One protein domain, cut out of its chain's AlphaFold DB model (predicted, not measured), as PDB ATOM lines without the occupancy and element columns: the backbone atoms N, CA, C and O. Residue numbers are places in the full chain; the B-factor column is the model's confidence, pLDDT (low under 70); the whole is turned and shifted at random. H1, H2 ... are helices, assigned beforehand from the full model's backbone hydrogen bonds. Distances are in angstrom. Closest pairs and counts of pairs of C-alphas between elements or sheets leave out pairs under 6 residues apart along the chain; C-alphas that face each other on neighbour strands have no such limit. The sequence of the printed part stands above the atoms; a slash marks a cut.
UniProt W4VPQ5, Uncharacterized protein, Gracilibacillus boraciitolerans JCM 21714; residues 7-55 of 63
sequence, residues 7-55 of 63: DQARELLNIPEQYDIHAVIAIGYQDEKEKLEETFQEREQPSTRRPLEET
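AT A GLANCE: This is residues 7 to 55 of the 63 residues of an uncharacterized protein of Gracilibacillus boraciitolerans JCM 21714 (UniProt W4VPQ5). The model shows little regular structure: an open, drawn-out chain has a small helix, H1, at one end of a long link and a still shorter one, H2, at the other. Beyond H2, residues 46 to 55 stick out as a free tail. The printed part has 49 residues, with H1 and H2 in that order and no named strand; the class is all helix, though the helices hold only 10 residues. The whole is extended, with a radius of gyration of the C-alphas of 17.4 A and spans of 38 by 38 by 19 A.

IN THESE COORDINATES: H1, residues 7 to 12, begins at C-alpha 7 (-59.768, 11.588, 41.775) and is 8.7 A long. H2, residues 38 to 41, ends at C-alpha 41 (-32.390, 15.311, 27.963).

HOW THE PARTS SIT: H1 and H2 are apart. Every O i to N i+4 pair of H1 is within hydrogen-bond range; H2 is too short for one.

THE WHOLE: The farthest C-alphas, Leu 12 and Glu 53, are 43.9 A apart. The link of 25 residues is long; residues 25 to 31 stand free. The printed part has no cut, and no printed residue is under 70 in pLDDT.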
ATOM      1  N   ASP A   7     -58.559  12.376  41.501       96.19
ATOM      2  CA  ASP A   7     -59.768  11.588  41.775       96.19
ATOM      3  C   ASP A   7     -59.499  10.089  41.616       96.19
ATOM      4  O   ASP A   7     -59.821   9.306  42.506       96.19
ATOM      5  N   GLN A   8     -58.783   9.705  40.554       97.69
ATOM      6  CA  GLN A   8     -58.359   8.318  40.349       97.69
ATOM      7  C   GLN A   8     -57.393   7.846  41.439       97.69
ATOM      8  O   GLN A   8     -57.523   6.732  41.937       97.69
ATOM      9  N   ALA A   9     -56.435   8.687  41.845       97.56
ATOM     10  CA  ALA A   9     -55.529   8.359  42.942       97.56
ATOM     11  C   ALA A   9     -56.292   8.131  44.256       97.56
ATOM     12  O   ALA A   9     -55.961   7.210  44.998       97.56
ATOM     13  N   ARG A  10     -57.328   8.935  44.529       97.62
ATOM     14  CA  ARG A  10     -58.181   8.777  45.710       97.62
ATOM     15  C   ARG A  10     -58.933   7.452  45.701       97.62
ATOM     16  O   ARG A  10     -58.874   6.733  46.694       97.62
ATOM     17  N   GLU A  11     -59.604   7.144  44.596       98.12
ATOM     18  CA  GLU A  11     -60.375   5.912  44.427       98.12
ATOM     19  C   GLU A  11     -59.479   4.673  44.564       98.12
ATOM     20  O   GLU A  11     -59.714   3.820  45.415       98.12
ATOM     21  N   LEU A  12     -58.398   4.607  43.782       98.12
ATOM     22  CA  LEU A  12     -57.536   3.424  43.701       98.12
ATOM     23  C   LEU A  12     -56.753   3.160  44.991       98.12
ATOM     24  O   LEU A  12     -56.492   2.007  45.331       98.12
ATOM     25  N   LEU A  13     -56.361   4.218  45.703       97.62
ATOM     26  CA  LEU A  13     -55.600   4.108  46.949       97.62
ATOM     27  C   LEU A  13     -56.492   4.151  48.196       97.62
ATOM     28  O   LEU A  13     -55.966   4.115  49.305       97.62
ATOM     29  N   ASN A  14     -57.819   4.203  48.030       97.88
ATOM     30  CA  ASN A  14     -58.797   4.292  49.118       97.88
ATOM     31  C   ASN A  14     -58.501   5.446  50.091       97.88
ATOM     32  O   ASN A  14     -58.521   5.273  51.311       97.88
ATOM     33  N   ILE A  15     -58.189   6.628  49.553       97.75
ATOM     34  CA  ILE A  15     -57.851   7.800  50.368       97.75
ATOM     35  C   ILE A  15     -59.151   8.438  50.889       97.75
ATOM     36  O   ILE A  15     -60.006   8.810  50.085       97.75
ATOM     37  N   PRO A  16     -59.321   8.607  52.211       97.94
ATOM     38  CA  PRO A  16     -60.507   9.262  52.758       97.94
ATOM     39  C   PRO A  16     -60.638  10.730  52.327       97.94
ATOM     40  O   PRO A  16     -59.639  11.412  52.096       97.94
ATOM     41  N   GLU A  17     -61.870  11.243  52.275       96.62
ATOM     42  CA  GLU A  17     -62.161  12.612  51.819       96.62
ATOM     43  C   GLU A  17     -61.492  13.701  52.663       96.62
ATOM     44  O   GLU A  17     -61.146  14.751  52.131       96.62
ATOM     45  N   GLN A  18     -61.250  13.450  53.954       97.75
ATOM     46  CA  GLN A  18     -60.581  14.419  54.826       97.75
ATOM     47  C   GLN A  18     -59.089  14.631  54.512       97.75
ATOM     48  O   GLN A  18     -58.459  15.484  55.136       97.75
ATOM     49  N   TYR A  19     -58.507  13.843  53.600       97.75
ATOM     50  CA  TYR A  19     -57.107  13.968  53.209       97.75
ATOM     51  C   TYR A  19     -56.958  14.564  51.809       97.75
ATOM     52  O   TYR A  19     -57.473  14.050  50.806       97.75
ATOM     53  N   ASP A  20     -56.150  15.619  51.744       96.44
ATOM     54  CA  ASP A  20     -55.712  16.220  50.496       96.44
ATOM     55  C   ASP A  20     -54.489  15.504  49.922       96.44
ATOM     56  O   ASP A  20     -53.506  15.214  50.607       96.44
ATOM     57  N   ILE A  21     -54.527  15.263  48.611       96.88
ATOM     58  CA  ILE A  21     -53.411  14.675  47.870       96.88
ATOM     59  C   ILE A  21     -52.593  15.812  47.253       96.88
ATOM     60  O   ILE A  21     -52.987  16.413  46.247       96.88
ATOM     61  N   HIS A  22     -51.448  16.116  47.866       96.31
ATOM     62  CA  HIS A  22     -50.594  17.230  47.448       96.31
ATOM     63  C   HIS A  22     -49.733  16.904  46.225       96.31
ATOM     64  O   HIS A  22     -49.656  17.701  45.290       96.31
ATOM     65  N   ALA A  23     -49.065  15.750  46.235       97.12
ATOM     66  CA  ALA A  23     -48.104  15.385  45.205       97.12
ATOM     67  C   ALA A  23     -47.881  13.873  45.141       97.12
ATOM     68  O   ALA A  23     -48.038  13.165  46.131       97.12
ATOM     69  N   VAL A  24     -47.414  13.418  43.979       97.00
ATOM     70  CA  VAL A  24     -46.830  12.083  43.792       97.00
ATOM     71  C   VAL A  24     -45.312  12.215  43.676       97.00
ATOM     72  O   VAL A  24     -44.810  13.163  43.054       97.00
ATOM     73  N   ILE A  25     -44.583  11.273  44.275       97.44
ATOM     74  CA  ILE A  25     -43.118  11.224  44.275       97.44
ATOM     75  C   ILE A  25     -42.676  10.022  43.438       97.44
ATOM     76  O   ILE A  25     -43.038   8.891  43.745       97.44
ATOM     77  N   ALA A  26     -41.903  10.274  42.380       96.19
ATOM     78  CA  ALA A  26     -41.192   9.228  41.653       96.19
ATOM     79  C   ALA A  26     -39.846   9.001  42.352       96.19
ATOM     80  O   ALA A  26     -39.099   9.958  42.554       96.19
ATOM     81  N   ILE A  27     -39.561   7.764  42.759       97.50
ATOM     82  CA  ILE A  27     -38.330   7.387  43.464       97.50
ATOM     83  C   ILE A  27     -37.705   6.205  42.725       97.50
ATOM     84  O   ILE A  27     -38.385   5.217  42.454       97.50
ATOM     85  N   GLY A  28     -36.416   6.311  42.414       96.94
ATOM     86  CA  GLY A  28     -35.646   5.288  41.713       96.94
ATOM     87  C   GLY A  28     -34.174   5.679  41.609       96.94
ATOM     88  O   GLY A  28     -33.779   6.757  42.056       96.94
ATOM     89  N   TYR A  29     -33.365   4.795  41.032       97.62
ATOM     90  CA  TYR A  29     -31.968   5.089  40.708       97.62
ATOM     91  C   TYR A  29     -31.880   5.855  39.383       97.62
ATOM     92  O   TYR A  29     -32.682   5.616  38.481       97.62
ATOM     93  N   GLN A  30     -30.914   6.770  39.278       95.75
ATOM     94  CA  GLN A  30     -30.661   7.509  38.042       95.75
ATOM     95  C   GLN A  30     -30.063   6.580  36.977       95.75
ATOM     96  O   GLN A  30     -29.214   5.745  37.287       95.75
ATOM     97  N   ASP A  31     -30.513   6.748  35.737       95.94
ATOM     98  CA  ASP A  31     -30.063   5.996  34.564       95.94
ATOM     99  C   ASP A  31     -29.459   6.967  33.526       95.94
ATOM    100  O   ASP A  31     -29.373   8.176  33.759       95.94
ATOM    101  N   GLU A  32     -29.023   6.442  32.386       97.62
ATOM    102  CA  GLU A  32     -28.484   7.202  31.257       97.62
ATOM    103  C   GLU A  32     -29.509   8.207  30.707       97.62
ATOM    104  O   GLU A  32     -30.632   7.843  30.343       97.62
ATOM    105  N   LYS A  33     -29.105   9.480  30.597       96.69
ATOM    106  CA  LYS A  33     -29.970  10.565  30.105       96.69
ATOM    107  C   LYS A  33     -30.432  10.327  28.668       96.69
ATOM    108  O   LYS A  33     -31.529  10.737  28.313       96.69
ATOM    109  N   GLU A  34     -29.631   9.640  27.853       97.56
ATOM    110  CA  GLU A  34     -29.879   9.365  26.432       97.56
ATOM    111  C   GLU A  34     -31.138   8.514  26.204       97.56
ATOM    112  O   GLU A  34     -31.659   8.465  25.092       97.56
ATOM    113  N   LYS A  35     -31.650   7.864  27.257       97.25
ATOM    114  CA  LYS A  35     -32.914   7.119  27.234       97.25
ATOM    115  C   LYS A  35     -34.152   8.019  27.290       97.25
ATOM    116  O   LYS A  35     -35.250   7.546  27.007       97.25
ATOM    117  N   LEU A  36     -34.003   9.286  27.677       97.44
ATOM    118  CA  LEU A  36     -35.085  10.272  27.672       97.44
ATOM    119  C   LEU A  36     -35.335  10.793  26.249       97.44
ATOM    120  O   LEU A  36     -34.435  10.795  25.412       97.44
ATOM    121  N   GLU A  37     -36.536  11.305  25.969       97.75
ATOM    122  CA  GLU A  37     -36.779  12.080  24.742       97.75
ATOM    123  C   GLU A  37     -35.915  13.352  24.729       97.75
ATOM    124  O   GLU A  37     -35.667  13.932  25.787       97.75
ATOM    125  N   GLU A  38     -35.495  13.823  23.546       96.19
ATOM    126  CA  GLU A  38     -34.542  14.942  23.391       96.19
ATOM    127  C   GLU A  38     -34.902  16.173  24.244       96.19
ATOM    128  O   GLU A  38     -34.049  16.736  24.927       96.19
ATOM    129  N   THR A  39     -36.189  16.534  24.302       96.50
ATOM    130  CA  THR A  39     -36.674  17.690  25.084       96.50
ATOM    131  C   THR A  39     -36.471  17.556  26.600       96.50
ATOM    132  O   THR A  39     -36.395  18.560  27.313       96.50
ATOM    133  N   PHE A  40     -36.392  16.329  27.116       96.81
ATOM    134  CA  PHE A  40     -36.128  16.049  28.526       96.81
ATOM    135  C   PHE A  40     -34.639  15.860  28.807       96.81
ATOM    136  O   PHE A  40     -34.202  16.196  29.906       96.81
ATOM    137  N   GLN A  41     -33.847  15.422  27.824       97.25
ATOM    138  CA  GLN A  41     -32.390  15.311  27.963       97.25
ATOM    139  C   GLN A  41     -31.749  16.659  28.314       97.25
ATOM    140  O   GLN A  41     -30.918  16.731  29.217       97.25
ATOM    141  N   GLU A  42     -32.178  17.744  27.659       95.25
ATOM    142  CA  GLU A  42     -31.700  19.110  27.938       95.25
ATOM    143  C   GLU A  42     -32.018  19.586  29.367       95.25
ATOM    144  O   GLU A  42     -31.390  20.509  29.890       95.25
ATOM    145  N   ARG A  43     -33.012  18.965  30.011       95.50
ATOM    146  CA  ARG A  43     -33.528  19.345  31.332       95.50
ATOM    147  C   ARG A  43     -33.020  18.448  32.458       95.50
ATOM    148  O   ARG A  43     -33.278  18.776  33.615       95.50
ATOM    149  N   GLU A  44     -32.291  17.377  32.144       96.88
ATOM    150  CA  GLU A  44     -31.704  16.425  33.099       96.88
ATOM    151  C   GLU A  44     -30.445  17.015  33.762       96.88
ATOM    152  O   GLU A  44     -29.331  16.498  33.686       96.88
ATOM    153  N   GLN A  45     -30.622  18.176  34.384       95.31
ATOM    154  CA  GLN A  45     -29.595  18.922  35.093       95.31
ATOM    155  C   GLN A  45     -30.225  19.681  36.271       95.31
ATOM    156  O   GLN A  45     -31.405  20.044  36.215       95.31
ATOM    157  N   PRO A  46     -29.475  19.946  37.357       96.38
ATOM    158  CA  PRO A  46     -30.002  20.695  38.492       96.38
ATOM    159  C   PRO A  46     -30.564  22.063  38.082       96.38
ATOM    160  O   PRO A  46     -29.926  22.829  37.362       96.38
ATOM    161  N   SER A  47     -31.757  22.394  38.581       96.50
ATOM    162  CA  SER A  47     -32.359  23.714  38.367       96.50
ATOM    163  C   SER A  47     -31.643  24.797  39.171       96.50
ATOM    164  O   SER A  47     -31.251  24.585  40.322       96.50
ATOM    165  N   THR A  48     -31.544  25.995  38.599       95.75
ATOM    166  CA  THR A  48     -31.079  27.180  39.325       95.75
ATOM    167  C   THR A  48     -32.146  27.674  40.312       95.75
ATOM    168  O   THR A  48     -33.273  27.167  40.383       95.75
ATOM    169  N   ARG A  49     -31.782  28.650  41.145       96.19
ATOM    170  CA  ARG A  49     -32.722  29.387  41.994       96.19
ATOM    171  C   ARG A  49     -32.698  30.852  41.602       96.19
ATOM    172  O   ARG A  49     -31.677  31.351  41.136       96.19
ATOM    173  N   ARG A  50     -33.828  31.523  41.820       95.19
ATOM    174  CA  ARG A  50     -33.893  32.981  41.739       95.19
ATOM    175  C   ARG A  50     -32.927  33.584  42.769       95.19
ATOM    176  O   ARG A  50     -32.821  33.018  43.864       95.19
ATOM    177  N   PRO A  51     -32.230  34.686  42.446       95.81
ATOM    178  CA  PRO A  51     -31.473  35.453  43.423       95.81
ATOM    179  C   PRO A  51     -32.319  35.774  44.655       95.81
ATOM    180  O   PRO A  51     -33.518  36.042  44.562       95.81
ATOM    181  N   LEU A  52     -31.684  35.746  45.825       94.56
ATOM    182  CA  LEU A  52     -32.376  35.911  47.102       94.56
ATOM    183  C   LEU A  52     -33.101  37.263  47.191       94.56
ATOM    184  O   LEU A  52     -34.244  37.335  47.642       94.56
ATOM    185  N   GLU A  53     -32.446  38.308  46.690       92.75
ATOM    186  CA  GLU A  53     -32.953  39.680  46.612       92.75
ATOM    187  C   GLU A  53     -34.258  39.822  45.819       92.75
ATOM    188  O   GLU A  53     -35.011  40.759  46.055       92.75
ATOM    189  N   GLU A  54     -34.588  38.872  44.939       92.94
ATOM    190  CA  GLU A  54     -35.856  38.890  44.207       92.94
ATOM    191  C   GLU A  54     -37.044  38.313  44.995       92.94
ATOM    192  O   GLU A  54     -38.184  38.348  44.522       92.94
ATOM    193  N   THR A  55     -36.787  37.697  46.150       93.56
ATOM    194  CA  THR A  55     -37.813  37.008  46.953       93.56
ATOM    195  C   THR A  55     -37.884  37.496  48.396       93.56
ATOM    196  O   THR A  55     -38.901  37.278  49.051       93.56
TER     197      THR A  55